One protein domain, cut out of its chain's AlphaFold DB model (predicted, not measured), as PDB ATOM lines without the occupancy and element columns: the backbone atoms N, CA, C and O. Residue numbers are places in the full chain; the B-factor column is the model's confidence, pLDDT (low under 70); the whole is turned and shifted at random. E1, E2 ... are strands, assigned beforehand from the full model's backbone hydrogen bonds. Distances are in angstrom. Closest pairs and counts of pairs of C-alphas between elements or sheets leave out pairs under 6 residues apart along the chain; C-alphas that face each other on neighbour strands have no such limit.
ATOM      1  N   ILE A  75      29.238  17.534  46.861       68.25
ATOM      2  CA  ILE A  75      29.842  17.247  45.546       68.25
ATOM      3  C   ILE A  75      29.981  18.488  44.663       68.25
ATOM      4  O   ILE A  75      30.757  18.469  43.714       68.25
ATOM      5  N   ALA A  76      29.257  19.562  44.981       71.44
ATOM      6  CA  ALA A  76      29.375  20.855  44.329       71.44
ATOM      7  C   ALA A  76      29.093  21.975  45.336       71.44
ATOM      8  O   ALA A  76      28.217  21.845  46.196       71.44
ATOM      9  N   LEU A  77      29.831  23.077  45.203       72.69
ATOM     10  CA  LEU A  77      29.591  24.321  45.925       72.69
ATOM     11  C   LEU A  77      29.290  25.434  44.930       72.69
ATOM     12  O   LEU A  77      30.022  25.615  43.957       72.69
ATOM     13  N   TRP A  78      28.252  26.208  45.231       75.69
ATOM     14  CA  TRP A  78      27.862  27.372  44.453       75.69
ATOM     15  C   TRP A  78      27.688  28.572  45.374       75.69
ATOM     16  O   TRP A  78      26.909  28.534  46.328       75.69
ATOM     17  N   PHE A  79      28.375  29.657  45.037       75.81
ATOM     18  CA  PHE A  79      28.134  30.973  45.613       75.81
ATOM     19  C   PHE A  79      27.379  31.795  44.578       75.81
ATOM     20  O   PHE A  79      27.882  31.996  43.471       75.81
ATOM     21  N   SER A  80      26.163  32.239  44.896       71.31
ATOM     22  CA  SER A  80      25.367  33.018  43.950       71.31
ATOM     23  C   SER A  80      24.662  34.201  44.602       71.31
ATOM     24  O   SER A  80      24.443  34.266  45.814       71.31
ATOM     25  N   GLY A  81      24.323  35.165  43.752       74.06
ATOM     26  CA  GLY A  81      23.367  36.217  44.048       74.06
ATOM     27  C   GLY A  81      22.205  36.102  43.073       74.06
ATOM     28  O   GLY A  81      22.419  35.862  41.883       74.06
ATOM     29  N   MET A  82      20.983  36.276  43.563       75.69
ATOM     30  CA  MET A  82      19.796  36.304  42.717       75.69
ATOM     31  C   MET A  82      19.122  37.669  42.812       75.69
ATOM     32  O   MET A  82      18.851  38.155  43.908       75.69
ATOM     33  N   ALA A  83      18.844  38.262  41.652       77.75
ATOM     34  CA  ALA A  83      18.049  39.472  41.520       77.75
ATOM     35  C   ALA A  83      16.824  39.160  40.664       77.75
ATOM     36  O   ALA A  83      16.946  38.843  39.479       77.75
ATOM     37  N   ILE A  84      15.646  39.237  41.276       75.19
ATOM     38  CA  ILE A  84      14.367  39.018  40.605       75.19
ATOM     39  C   ILE A  84      13.628  40.350  40.556       75.19
ATOM     40  O   ILE A  84      13.460  41.014  41.577       75.19
ATOM     41  N   ASN A  85      13.147  40.724  39.374       74.12
ATOM     42  CA  ASN A  85      12.122  41.745  39.222       74.12
ATOM     43  C   ASN A  85      10.844  41.104  38.676       74.12
ATOM     44  O   ASN A  85      10.886  40.144  37.909       74.12
ATOM     45  N   ASN A  86       9.692  41.642  39.062       78.25
ATOM     46  CA  ASN A  86       8.434  41.239  38.457       78.25
ATOM     47  C   ASN A  86       8.035  42.264  37.391       78.25
ATOM     48  O   ASN A  86       7.548  43.349  37.707       78.25
ATOM     49  N   ALA A  87       8.258  41.903  36.127       71.06
ATOM     50  CA  ALA A  87       7.982  42.757  34.976       71.06
ATOM     51  C   ALA A  87       6.480  43.013  34.734       71.06
ATOM     52  O   ALA A  87       6.145  43.874  33.925       71.06
ATOM     53  N   THR A  88       5.579  42.296  35.418       80.88
ATOM     54  CA  THR A  88       4.126  42.490  35.270       80.88
ATOM     55  C   THR A  88       3.579  43.645  36.109       80.88
ATOM     56  O   THR A  88       2.482  44.125  35.830       80.88
ATOM     57  N   PHE A  89       4.332  44.130  37.104       80.31
ATOM     58  CA  PHE A  89       3.950  45.319  37.864       80.31
ATOM     59  C   PHE A  89       4.116  46.592  37.024       80.31
ATOM     60  O   PHE A  89       5.065  46.720  36.248       80.31
ATOM     61  N   GLN A  90       3.187  47.538  37.195       79.75
ATOM     62  CA  GLN A  90       3.204  48.845  36.537       79.75
ATOM     63  C   GLN A  90       3.164  49.965  37.593       79.75
ATOM     64  O   GLN A  90       2.238  49.979  38.406       79.75
ATOM     65  N   PRO A  91       4.139  50.896  37.595       79.12
ATOM     66  CA  PRO A  91       5.325  50.911  36.734       79.12
ATOM     67  C   PRO A  91       6.255  49.721  37.022       79.12
ATOM     68  O   PRO A  91       6.283  49.205  38.139       79.12
ATOM     69  N   THR A  92       7.013  49.281  36.013       77.62
ATOM     70  CA  THR A  92       7.985  48.194  36.188       77.62
ATOM     71  C   THR A  92       8.994  48.581  37.273       77.62
ATOM     72  O   THR A  92       9.618  49.642  37.159       77.62
ATOM     73  N   PRO A  93       9.180  47.754  38.320       79.31
ATOM     74  CA  PRO A  93      10.117  48.061  39.388       79.31
ATOM     75  C   PRO A  93      11.548  48.184  38.867       79.31
ATOM     76  O   PRO A  93      11.957  47.476  37.940       79.31
ATOM     77  N   ALA A  94      12.327  49.053  39.511       78.94
ATOM     78  CA  ALA A  94      13.763  49.111  39.286       78.94
ATOM     79  C   ALA A  94      14.409  47.749  39.593       78.94
ATOM     80  O   ALA A  94      13.948  47.006  40.462       78.94
ATOM     81  N   LEU A  95      15.489  47.433  38.878       79.94
ATOM     82  CA  LEU A  95      16.228  46.197  39.105       79.94
ATOM     83  C   LEU A  95      16.861  46.186  40.510       79.94
ATOM     84  O   LEU A  95      17.413  47.212  40.920       79.94
ATOM     85  N   PRO A  96      16.800  45.053  41.236       83.12
ATOM     86  CA  PRO A  96      17.442  44.917  42.538       83.12
ATOM     87  C   PRO A  96      18.962  45.100  42.434       83.12
ATOM     88  O   PRO A  96      19.571  44.491  41.555       83.12
ATOM     89  N   PRO A  97      19.610  45.844  43.344       84.12
ATOM     90  CA  PRO A  97      21.065  45.845  43.417       84.12
ATOM     91  C   PRO A  97      21.569  44.534  44.032       84.12
ATOM     92  O   PRO A  97      21.099  44.136  45.094       84.12
ATOM     93  N   VAL A  98      22.567  43.889  43.431       84.25
ATOM     94  CA  VAL A  98      23.320  42.789  44.057       84.25
ATOM     95  C   VAL A  98      24.612  43.334  44.665       84.25
ATOM     96  O   VAL A  98      25.270  44.209  44.092       84.25
ATOM     97  N   GLY A  99      24.988  42.810  45.835       83.75
ATOM     98  CA  GLY A  99      26.184  43.249  46.553       83.75
ATOM     99  C   GLY A  99      26.064  44.716  46.967       83.75
ATOM    100  O   GLY A  99      25.108  45.099  47.635       83.75
ATOM    101  N   SER A 100      27.015  45.549  46.548       82.25
ATOM    102  CA  SER A 100      26.983  46.998  46.790       82.25
ATOM    103  C   SER A 100      26.230  47.790  45.712       82.25
ATOM    104  O   SER A 100      26.129  49.011  45.806       82.25
ATOM    105  N   GLY A 101      25.756  47.129  44.649       85.25
ATOM    106  CA  GLY A 101      25.213  47.785  43.458       85.25
ATOM    107  C   GLY A 101      26.276  48.383  42.521       85.25
ATOM    108  O   GLY A 101      25.962  48.754  41.394       85.25
ATOM    109  N   TYR A 102      27.548  48.439  42.907       87.06
ATOM    110  CA  TYR A 102      28.601  48.847  41.979       87.06
ATOM    111  C   TYR A 102      29.021  47.674  41.101       87.06
ATOM    112  O   TYR A 102      29.134  46.544  41.572       87.06
ATOM    113  N   MET A 103      29.279  47.956  39.825       87.69
ATOM    114  CA  MET A 103      29.837  46.962  38.918       87.69
ATOM    115  C   MET A 103      31.219  46.519  39.398       87.69
ATOM    116  O   MET A 103      32.033  47.328  39.860       87.69
ATOM    117  N   ALA A 104      31.483  45.228  39.251       87.38
ATOM    118  CA  ALA A 104      32.795  44.653  39.437       87.38
ATOM    119  C   ALA A 104      33.691  45.068  38.260       87.38
ATOM    120  O   ALA A 104      33.412  44.766  37.101       87.38
ATOM    121  N   GLY A 105      34.765  45.792  38.559       74.56
ATOM    122  CA  GLY A 105      35.777  46.216  37.594       74.56
ATOM    123  C   GLY A 105      37.161  46.126  38.224       74.56
ATOM    124  O   GLY A 105      37.274  46.143  39.452       74.56
ATOM    125  N   HIS A 106      38.207  46.026  37.400       55.44
ATOM    126  CA  HIS A 106      39.598  45.947  37.860       55.44
ATOM    127  C   HIS A 106      39.947  47.154  38.752       55.44
ATOM    128  O   HIS A 106      40.206  48.244  38.253       55.44
ATOM    129  N   GLY A 107      39.929  46.960  40.076       56.53
ATOM    130  CA  GLY A 107      40.281  47.987  41.065       56.53
ATOM    131  C   GLY A 107      39.117  48.793  41.657       56.53
ATOM    132  O   GLY A 107      39.365  49.744  42.395       56.53
ATOM    133  N   SER A 108      37.854  48.433  41.389       61.94
ATOM    134  CA  SER A 108      36.693  49.070  42.032       61.94
ATOM    135  C   SER A 108      36.621  48.682  43.514       61.94
ATOM    136  O   SER A 108      36.048  47.660  43.882       61.94
ATOM    137  N   ASN A 109      37.160  49.530  44.392       73.06
ATOM    138  CA  ASN A 109      37.042  49.409  45.853       73.06
ATOM    139  C   ASN A 109      35.594  49.577  46.377       73.06
ATOM    140  O   ASN A 109      35.386  49.565  47.597       73.06
ATOM    141  N   MET A 110      34.634  49.775  45.465       84.69
ATOM    142  CA  MET A 110      33.212  49.991  45.722       84.69
ATOM    143  C   MET A 110      32.370  48.732  45.500       84.69
ATOM    144  O   MET A 110      31.278  48.651  46.058       84.69
ATOM    145  N   ALA A 111      32.830  47.766  44.696       88.19
ATOM    146  CA  ALA A 111      32.120  46.504  44.489       88.19
ATOM    147  C   ALA A 111      32.134  45.649  45.769       88.19
ATOM    148  O   ALA A 111      33.067  45.732  46.572       88.19
ATOM    149  N   ALA A 112      31.104  44.821  45.959       89.00
ATOM    150  CA  ALA A 112      31.134  43.814  47.014       89.00
ATOM    151  C   ALA A 112      32.142  42.718  46.652       89.00
ATOM    152  O   ALA A 112      32.433  42.498  45.476       89.00
ATOM    153  N   SER A 113      32.664  42.021  47.658       88.94
ATOM    154  CA  SER A 113      33.600  40.917  47.460       88.94
ATOM    155  C   SER A 113      33.211  39.710  48.293       88.94
ATOM    156  O   SER A 113      32.782  39.865  49.435       88.94
ATOM    157  N   MET A 114      33.445  38.522  47.749       88.44
ATOM    158  CA  MET A 114      33.590  37.302  48.537       88.44
ATOM    159  C   MET A 114      35.062  36.932  48.554       88.44
ATOM    160  O   MET A 114      35.713  37.006  47.517       88.44
ATOM    161  N   SER A 115      35.577  36.559  49.716       87.94
ATOM    162  CA  SER A 115      36.979  36.199  49.922       87.94
ATOM    163  C   SER A 115      37.090  35.041  50.901       87.94
ATOM    164  O   SER A 115      36.118  34.724  51.586       87.94
ATOM    165  N   ASN A 116      38.281  34.448  50.997       86.94
ATOM    166  CA  ASN A 116      38.548  33.274  51.833       86.94
ATOM    167  C   ASN A 116      37.626  32.098  51.473       86.94
ATOM    168  O   ASN A 116      37.146  31.372  52.343       86.94
ATOM    169  N   ILE A 117      37.355  31.929  50.177       84.31
ATOM    170  CA  ILE A 117      36.555  30.820  49.659       84.31
ATOM    171  C   ILE A 117      37.405  29.553  49.704       84.31
ATOM    172  O   ILE A 117      38.265  29.332  48.857       84.31
ATOM    173  N   GLN A 118      37.170  28.726  50.717       83.38
ATOM    174  CA  GLN A 118      37.987  27.551  51.004       83.38
ATOM    175  C   GLN A 118      37.101  26.338  51.276       83.38
ATOM    176  O   GLN A 118      36.015  26.461  51.845       83.38
ATOM    177  N   LEU A 119      37.578  25.158  50.884       82.50
ATOM    178  CA  LEU A 119      37.045  23.898  51.393       82.50
ATOM    179  C   LEU A 119      37.841  23.496  52.622       82.50
ATOM    180  O   LEU A 119      39.060  23.587  52.611       82.50
ATOM    181  N   ILE A 120      37.155  23.041  53.662       80.38
ATOM    182  CA  ILE A 120      37.801  22.521  54.864       80.38
ATOM    183  C   ILE A 120      37.622  21.007  54.847       80.38
ATOM    184  O   ILE A 120      36.493  20.531  54.701       80.38
ATOM    185  N   ASP A 121      38.722  20.262  54.925       77.81
ATOM    186  CA  ASP A 121      38.677  18.802  54.996       77.81
ATOM    187  C   ASP A 121      38.332  18.296  56.408       77.81
ATOM    188  O   ASP A 121      38.181  19.062  57.362       77.81
ATOM    189  N   GLU A 122      38.183  16.979  56.549       75.62
ATOM    190  CA  GLU A 122      37.845  16.333  57.824       75.62
ATOM    191  C   GLU A 122      38.924  16.533  58.903       75.62
ATOM    192  O   GLU A 122      38.651  16.379  60.091       75.62
ATOM    193  N   GLN A 123      40.149  16.892  58.507       79.12
ATOM    194  CA  GLN A 123      41.273  17.190  59.391       79.12
ATOM    195  C   GLN A 123      41.347  18.687  59.744       79.12
ATOM    196  O   GLN A 123      42.280  19.121  60.427       79.12
ATOM    197  N   GLY A 124      40.372  19.485  59.295       77.19
ATOM    198  CA  GLY A 124      40.313  20.924  59.527       77.19
ATOM    199  C   GLY A 124      41.275  21.732  58.654       77.19
ATOM    200  O   GLY A 124      41.488  22.912  58.930       77.19
ATOM    201  N   GLN A 125      41.874  21.131  57.623       82.94
ATOM    202  CA  GLN A 125      42.782  21.830  56.719       82.94
ATOM    203  C   GLN A 125      42.001  22.583  55.648       82.94
ATOM    204  O   GLN A 125      41.101  22.042  55.005       82.94
ATOM    205  N   ALA A 126      42.379  23.842  55.439       82.88
ATOM    206  CA  ALA A 126      41.826  24.668  54.381       82.88
ATOM    207  C   ALA A 126      42.509  24.365  53.040       82.88
ATOM    208  O   ALA A 126      43.729  24.451  52.898       82.88
ATOM    209  N   LEU A 127      41.695  24.065  52.038       81.94
ATOM    210  CA  LEU A 127      42.083  23.805  50.665       81.94
ATOM    211  C   LEU A 127      41.507  24.914  49.782       81.94
ATOM    212  O   LEU A 127      40.287  25.090  49.693       81.94
ATOM    213  N   SER A 128      42.391  25.647  49.105       78.62
ATOM    214  CA  SER A 128      41.984  26.596  48.068       78.62
ATOM    215  C   SER A 128      41.373  25.829  46.899       78.62
ATOM    216  O   SER A 128      41.982  24.917  46.333       78.62
ATOM    217  N   THR A 129      40.157  26.214  46.524       70.94
ATOM    218  CA  THR A 129      39.457  25.672  45.356       70.94
ATOM    219  C   THR A 129      39.138  26.735  44.318       70.94
ATOM    220  O   THR A 129      38.420  26.441  43.364       70.94
ATOM    221  N   ALA A 130      39.737  27.934  44.424       68.38
ATOM    222  CA  ALA A 130      39.569  29.039  43.474       68.38
ATOM    223  C   ALA A 130      39.628  28.602  42.004       68.38
ATOM    224  O   ALA A 130      38.807  29.032  41.197       68.38
ATOM    225  N   ARG A 131      40.560  27.705  41.654       69.94
ATOM    226  CA  ARG A 131      40.754  27.220  40.274       69.94
ATOM    227  C   ARG A 131      39.621  26.333  39.749       69.94
ATOM    228  O   ARG A 131      39.566  26.091  38.549       69.94
ATOM    229  N   HIS A 132      38.760  25.818  40.624       73.31
ATOM    230  CA  HIS A 132      37.664  24.911  40.275       73.31
ATOM    231  C   HIS A 132      36.306  25.615  40.176       73.31
ATOM    232  O   HIS A 132      35.329  24.991  39.767       73.31
ATOM    233  N   PHE A 133      36.224  26.900  40.527       76.31
ATOM    234  CA  PHE A 133      34.991  27.662  40.381       76.31
ATOM    235  C   PHE A 133      34.861  28.243  38.975       76.31
ATOM    236  O   PHE A 133      35.795  28.829  38.427       76.31
ATOM    237  N   ILE A 134      33.657  28.128  38.418       79.44
ATOM    238  CA  ILE A 134      33.272  28.750  37.152       79.44
ATOM    239  C   ILE A 134      32.257  29.845  37.470       79.44
ATOM    240  O   ILE A 134      31.233  29.591  38.103       79.44
ATOM    241  N   GLY A 135      32.547  31.071  37.038       81.88
ATOM    242  CA  GLY A 135      31.628  32.195  37.180       81.88
ATOM    243  C   GLY A 135      30.558  32.208  36.088       81.88
ATOM    244  O   GLY A 135      30.805  31.820  34.946       81.88
ATOM    245  N   PHE A 136      29.363  32.691  36.429       85.62
ATOM    246  CA  PHE A 136      28.263  32.869  35.486       85.62
ATOM    247  C   PHE A 136      27.430  34.102  35.852       85.62
ATOM    248  O   PHE A 136      27.139  34.343  37.021       85.62
ATOM    249  N   SER A 137      27.014  34.870  34.841       87.44
ATOM    250  CA  SER A 137      26.012  35.930  34.978       87.44
ATOM    251  C   SER A 137      25.023  35.814  33.830       87.44
ATOM    252  O   SER A 137      25.417  35.807  32.664       87.44
ATOM    253  N   SER A 138      23.734  35.742  34.160       85.56
ATOM    254  CA  SER A 138      22.652  35.705  33.171       85.56
ATOM    255  C   SER A 138      22.505  37.030  32.419       85.56
ATOM    256  O   SER A 138      21.997  37.049  31.300       85.56
ATOM    257  N   ASN A 139      22.963  38.140  33.008       87.31
ATOM    258  CA  ASN A 139      22.978  39.449  32.369       87.31
ATOM    259  C   ASN A 139      24.255  40.223  32.748       87.31
ATOM    260  O   ASN A 139      24.220  41.081  33.635       87.31
ATOM    261  N   PRO A 140      25.383  39.962  32.062       86.62
ATOM    262  CA  PRO A 140      26.686  40.534  32.411       86.62
ATOM    263  C   PRO A 140      26.763  42.058  32.243       86.62
ATOM    264  O   PRO A 140      27.669  42.688  32.781       86.62
ATOM    265  N   LYS A 141      25.813  42.672  31.521       86.81
ATOM    266  CA  LYS A 141      25.717  44.135  31.386       86.81
ATOM    267  C   LYS A 141      25.155  44.809  32.641       86.81
ATOM    268  O   LYS A 141      25.389  45.996  32.837       86.81
ATOM    269  N   LEU A 142      24.380  44.078  33.446       86.81
ATOM    270  CA  LEU A 142      23.679  44.595  34.628       86.81
ATOM    271  C   LEU A 142      24.246  44.041  35.935       86.81
ATOM    272  O   LEU A 142      24.247  44.744  36.940       86.81
ATOM    273  N   TYR A 143      24.752  42.811  35.907       88.81
ATOM    274  CA  TYR A 143      25.363  42.141  37.045       88.81
ATOM    275  C   TYR A 143      26.714  41.594  36.613       88.81
ATOM    276  O   TYR A 143      26.791  40.678  35.790       88.81
ATOM    277  N   SER A 144      27.780  42.167  37.155       89.12
ATOM    278  CA  SER A 144      29.156  41.822  36.803       89.12
ATOM    279  C   SER A 144      29.861  41.132  37.962       89.12
ATOM    280  O   SER A 144      29.502  41.301  39.128       89.12
ATOM    281  N   TYR A 145      30.877  40.347  37.617       89.69
ATOM    282  CA  TYR A 145      31.782  39.704  38.557       89.69
ATOM    283  C   TYR A 145      33.196  39.650  37.961       89.69
ATOM    284  O   TYR A 145      33.354  39.701  36.739       89.69
ATOM    285  N   THR A 146      34.225  39.568  38.804       89.19
ATOM    286  CA  THR A 146      35.611  39.322  38.366       89.19
ATOM    287  C   THR A 146      35.935  37.833  38.367       89.19
ATOM    288  O   THR A 146      35.288  37.049  39.058       89.19
ATOM    289  N   ALA A 147      36.995  37.442  37.656       86.94
ATOM    290  CA  ALA A 147      37.611  36.136  37.879       86.94
ATOM    291  C   ALA A 147      37.985  35.955  39.362       86.94
ATOM    292  O   ALA A 147      38.268  36.940  40.055       86.94
ATOM    293  N   ILE A 148      37.991  34.702  39.827       84.62
ATOM    294  CA  ILE A 148      38.468  34.373  41.170       84.62
ATOM    295  C   ILE A 148      39.996  34.370  41.151       84.62
ATOM    296  O   ILE A 148      40.611  33.612  40.401       84.62
ATOM    297  N   VAL A 149      40.597  35.221  41.975       84.12
ATOM    298  CA  VAL A 149      42.044  35.329  42.176       84.12
ATOM    299  C   VAL A 149      42.287  35.299  43.679       84.12
ATOM    300  O   VAL A 149      41.586  35.990  44.412       84.12
ATOM    301  N   ASP A 150      43.222  34.464  44.138       85.50
ATOM    302  CA  ASP A 150      43.563  34.306  45.561       85.50
ATOM    303  C   ASP A 150      42.335  34.078  46.470       85.50
ATOM    304  O   ASP A 150      42.148  34.742  47.488       85.50
ATOM    305  N   ASP A 151      41.454  33.154  46.063       85.38
ATOM    306  CA  ASP A 151      40.194  32.820  46.754       85.38
ATOM    307  C   ASP A 151      39.242  34.018  46.965       85.38
ATOM    308  O   ASP A 151      38.383  33.988  47.854       85.38
ATOM    309  N   GLN A 152      39.369  35.064  46.140       87.25
ATOM    310  CA  GLN A 152      38.528  36.256  46.162       87.25
ATOM    311  C   GLN A 152      37.968  36.596  44.779       87.25
ATOM    312  O   GLN A 152      38.637  36.476  43.754       87.25
ATOM    313  N   PHE A 153      36.735  37.099  44.754       88.19
ATOM    314  CA  PHE A 153      36.179  37.786  43.596       88.19
ATOM    315  C   PHE A 153      35.309  38.968  44.015       88.19
ATOM    316  O   PHE A 153      34.765  39.011  45.122       88.19
ATOM    317  N   PHE A 154      35.154  39.919  43.099       89.50
ATOM    318  CA  PHE A 154      34.266  41.063  43.249       89.50
ATOM    319  C   PHE A 154      33.003  40.849  42.432       89.50
ATOM    320  O   PHE A 154      33.058  40.250  41.360       89.50
ATOM    321  N   TYR A 155      31.872  41.342  42.922       89.31
ATOM    322  CA  TYR A 155      30.578  41.217  42.262       89.31
ATOM    323  C   TYR A 155      29.661  42.399  42.592       89.31
ATOM    324  O   TYR A 155      29.779  43.033  43.644       89.31
ATOM    325  N   GLY A 156      28.716  42.681  41.695       88.69
ATOM    326  CA  GLY A 156      27.645  43.632  41.968       88.69
ATOM    327  C   GLY A 156      26.935  44.160  40.727       88.69
ATOM    328  O   GLY A 156      27.137  43.681  39.610       88.69
ATOM    329  N   GLY A 157      26.085  45.161  40.955       87.00
ATOM    330  CA  GLY A 157      25.256  45.803  39.937       87.00
ATOM    331  C   GLY A 157      23.767  45.443  40.049       87.00
ATOM    332  O   GLY A 157      23.426  44.534  40.803       87.00
ATOM    333  N   PRO A 158      22.883  46.176  39.353       86.62
ATOM    334  CA  PRO A 158      22.984  47.610  39.143       86.62
ATOM    335  C   PRO A 158      22.556  48.357  40.420       86.62
ATOM    336  O   PRO A 158      21.483  48.144  40.974       86.62
ATOM    337  N   GLY A 159      23.400  49.264  40.894       73.44
ATOM    338  CA  GLY A 159      23.089  50.238  41.934       73.44
ATOM    339  C   GLY A 159      22.540  51.501  41.289       73.44
ATOM    340  O   GLY A 159      22.989  51.901  40.214       73.44
ATOM    341  N   ARG A 160      21.554  52.140  41.922       63.62
ATOM    342  CA  ARG A 160      21.005  53.400  41.410       63.62
ATOM    343  C   ARG A 160      22.106  54.465  41.399       63.62
ATOM    344  O   ARG A 160      22.654  54.789  42.448       63.62
ATOM    345  N   THR A 161      22.376  55.059  40.239       44.78
ATOM    346  CA  THR A 161      22.959  56.402  40.180       44.78
ATOM    347  C   THR A 161      21.944  57.351  40.803       44.78
ATOM    348  O   THR A 161      20.774  57.336  40.421       44.78
ATOM    349  N   THR A 162      22.352  58.128  41.800       36.56
ATOM    350  CA  THR A 162      21.493  59.089  42.493       36.56
ATOM    351  C   THR A 162      20.861  60.071  41.504       36.56
ATOM    352  O   THR A 162      21.512  61.010  41.058       36.56
ATOM    353  N   SER A 163      19.583  59.881  41.197       32.47
ATOM    354  CA  SER A 163      18.672  60.986  40.922       32.47
ATOM    355  C   SER A 163      17.673  61.004  42.071       32.47
ATOM    356  O   SER A 163      17.088  59.970  42.406       32.47
ATOM    357  N   SER A 164      17.576  62.162  42.709       42.91
ATOM    358  CA  SER A 164      16.630  62.504  43.763       42.91
ATOM    359  C   SER A 164      15.216  61.992  43.473       42.91
ATOM    360  O   SER A 164      14.780  61.960  42.325       42.91
ATOM    361  N   ASP A 165      14.529  61.635  44.556       41.72
ATOM    362  CA  ASP A 165      13.096  61.351  44.647       41.72
ATOM    363  C   ASP A 165      12.602  60.033  44.034       41.72
ATOM    364  O   ASP A 165      12.151  59.943  42.898       41.72
ATOM    365  N   ALA A 166      12.583  58.997  44.874       32.97
ATOM    366  CA  ALA A 166      11.477  58.047  44.884       32.97
ATOM    367  C   ALA A 166      11.334  57.467  46.293       32.97
ATOM    368  O   ALA A 166      12.063  56.568  46.717       32.97
ATOM    369  N   THR A 167      10.391  58.053  47.014       31.69
ATOM    370  CA  THR A 167       9.781  57.573  48.244       31.69
ATOM    371  C   THR A 167       9.434  56.086  48.151       31.69
ATOM    372  O   THR A 167       8.950  55.600  47.131       31.69
ATOM    373  N   SER A 168       9.678  55.393  49.265       44.25
ATOM    374  CA  SER A 168       9.202  54.055  49.619       44.25
ATOM    375  C   SER A 168       7.922  53.631  48.890       44.25
ATOM    376  O   SER A 168       6.859  54.215  49.087       44.25
ATOM    377  N   SER A 169       8.008  52.559  48.108       31.50
ATOM    378  CA  SER A 169       6.860  51.722  47.771       31.50
ATOM    379  C   SER A 169       7.272  50.277  48.000       31.50
ATOM    380  O   SER A 169       8.225  49.776  47.408       31.50
ATOM    381  N   THR A 170       6.576  49.654  48.941       34.66
ATOM    382  CA  THR A 170       6.627  48.251  49.336       34.66
ATOM    383  C   THR A 170       6.430  47.360  48.114       34.66
ATOM    384  O   THR A 170       5.321  47.008  47.727       34.66
ATOM    385  N   THR A 171       7.521  46.987  47.463       34.75
ATOM    386  CA  THR A 171       7.545  45.870  46.524       34.75
ATOM    387  C   THR A 171       8.781  45.078  46.880       34.75
ATOM    388  O   THR A 171       9.865  45.641  46.998       34.75
ATOM    389  N   ALA A 172       8.592  43.801  47.177       34.31
ATOM    390  CA  ALA A 172       9.609  42.915  47.709       34.31
ATOM    391  C   ALA A 172      10.778  42.738  46.719       34.31
ATOM    392  O   ALA A 172      10.777  41.847  45.875       34.31
ATOM    393  N   ILE A 173      11.753  43.641  46.797       39.09
ATOM    394  CA  ILE A 173      13.023  43.581  46.083       39.09
ATOM    395  C   ILE A 173      13.958  42.776  46.983       39.09
ATOM    396  O   ILE A 173      14.516  43.309  47.940       39.09
ATOM    397  N   TYR A 174      14.086  41.478  46.712       42.47
ATOM    398  CA  TYR A 174      15.041  40.625  47.412       42.47
ATOM    399  C   TYR A 174      16.291  40.468  46.558       42.47
ATOM    400  O   TYR A 174      16.232  39.951  45.442       42.47
ATOM    401  N   SER A 175      17.422  40.886  47.109       41.03
ATOM    402  CA  SER A 175      18.731  40.449  46.644       41.03
ATOM    403  C   SER A 175      19.209  39.402  47.629       41.03
ATOM    404  O   SER A 175      19.602  39.723  48.748       41.03
ATOM    405  N   LEU A 176      19.087  38.136  47.236       48.94
ATOM    406  CA  LEU A 176      19.443  37.014  48.092       48.94
ATOM    407  C   LEU A 176      20.889  36.620  47.812       48.94
ATOM    408  O   LEU A 176      21.233  36.298  46.671       48.94
ATOM    409  N   LEU A 177      21.716  36.625  48.855       47.81
ATOM    410  CA  LEU A 177      22.957  35.871  48.841       47.81
ATOM    411  C   LEU A 177      22.615  34.422  49.165       47.81
ATOM    412  O   LEU A 177      22.184  34.127  50.277       47.81
ATOM    413  N   ALA A 178      22.761  33.537  48.187       51.72
ATOM    414  CA  ALA A 178      22.422  32.138  48.358       51.72
ATOM    415  C   ALA A 178      23.691  31.292  48.307       51.72
ATOM    416  O   ALA A 178      24.426  31.288  47.317       51.72
ATOM    417  N   LEU A 179      23.931  30.554  49.390       51.34
ATOM    418  CA  LEU A 179      24.833  29.414  49.365       51.34
ATOM    419  C   LEU A 179      24.001  28.198  48.957       51.34
ATOM    420  O   LEU A 179      23.207  27.691  49.749       51.34
ATOM    421  N   PHE A 180      24.166  27.746  47.716       49.38
ATOM    422  CA  PHE A 180      23.568  26.495  47.268       49.38
ATOM    423  C   PHE A 180      24.617  25.395  47.361       49.38
ATOM    424  O   PHE A 180      25.619  25.389  46.644       49.38
ATOM    425  N   ILE A 181      24.365  24.434  48.242       48.84
ATOM    426  CA  ILE A 181      25.037  23.142  48.203       48.84
ATOM    427  C   ILE A 181      24.080  22.239  47.417       48.84
ATOM    428  O   ILE A 181      22.974  21.960  47.874       48.84
ATOM    429  N   SER A 182      24.435  21.861  46.187       33.62
ATOM    430  CA  SER A 182      23.559  21.068  45.308       33.62
ATOM    431  C   SER A 182      24.235  19.765  44.893       33.62
ATOM    432  O   SER A 182      25.435  19.739  44.628       33.62
ATOM    433  N   LEU A 183      23.454  18.684  44.815       29.48
ATOM    434  CA  LEU A 183      23.807  17.499  44.034       29.48
ATOM    435  C   LEU A 183      23.341  17.718  42.589       29.48
ATOM    436  O   LEU A 183      22.185  18.084  42.384       29.48
ATOM    437  N   LEU A 184      24.195  17.429  41.604       25.36
ATOM    438  CA  LEU A 184      23.676  16.877  40.354       25.36
ATOM    439  C   LEU A 184      23.267  15.428  40.653       25.36
ATOM    440  O   LEU A 184      24.085  14.661  41.165       25.36
ATOM    441  N   LEU A 185      21.994  15.109  40.415       29.47
ATOM    442  CA  LEU A 185      21.534  13.729  40.246       29.47
ATOM    443  C   LEU A 185      21.991  13.213  38.880       29.47
ATOM    444  O   LEU A 185      21.952  14.019  37.922       29.47
TER     445      LEU A 185
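What this domain is: This is residues 75 to 185 of the 185 residues of the protein "DD1A protein-like" of Oryza sativa subsp. japonica (UniProt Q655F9). Little regular structure: three separate two-stranded antiparallel ribbons set among long loops, the longest E1-E6, another E2-E5, and a small hairpin E3-E4 at one end. At the other end the loop residues 162 to 168 stick out. The printed part has 111 residues, no named helix and six strands, E1 to E6 in chain order, holding 28 residues: all strand. It is loose, radius of gyration of the C-alphas 16.6 A, spanning 53 by 37 by 22 A.

Where its parts are: E1, residues 77 to 83, runs 19.5 A from C-alpha 77 at (29.591, 24.321, 45.925). E6, residues 175 to 181, runs 18.5 A to C-alpha 181 at (25.037, 23.142, 48.203). E5 is residues 153 to 157, E2 112 to 114, E3 118 to 120, E4 126 to 128.

How they stand to each other: E1 and E6 are antiparallel at 159 degrees, N 80 and O 178 3.1 A apart. E2 and E5 are antiparallel at 145 degrees, N 114 and O 153 3.0 A apart. Residues 98 to 99 and 144 to 145 also pair with E5. In hairpin E3-E4, N 119 and O 127 are 3.0 A apart. E1 and E5 are apart.

The domain as a whole: The printed part has no cut. Links E1 to E2, E4 to E5 and E5 to E6 are long. Residues 160 to 185 are among those under pLDDT 70.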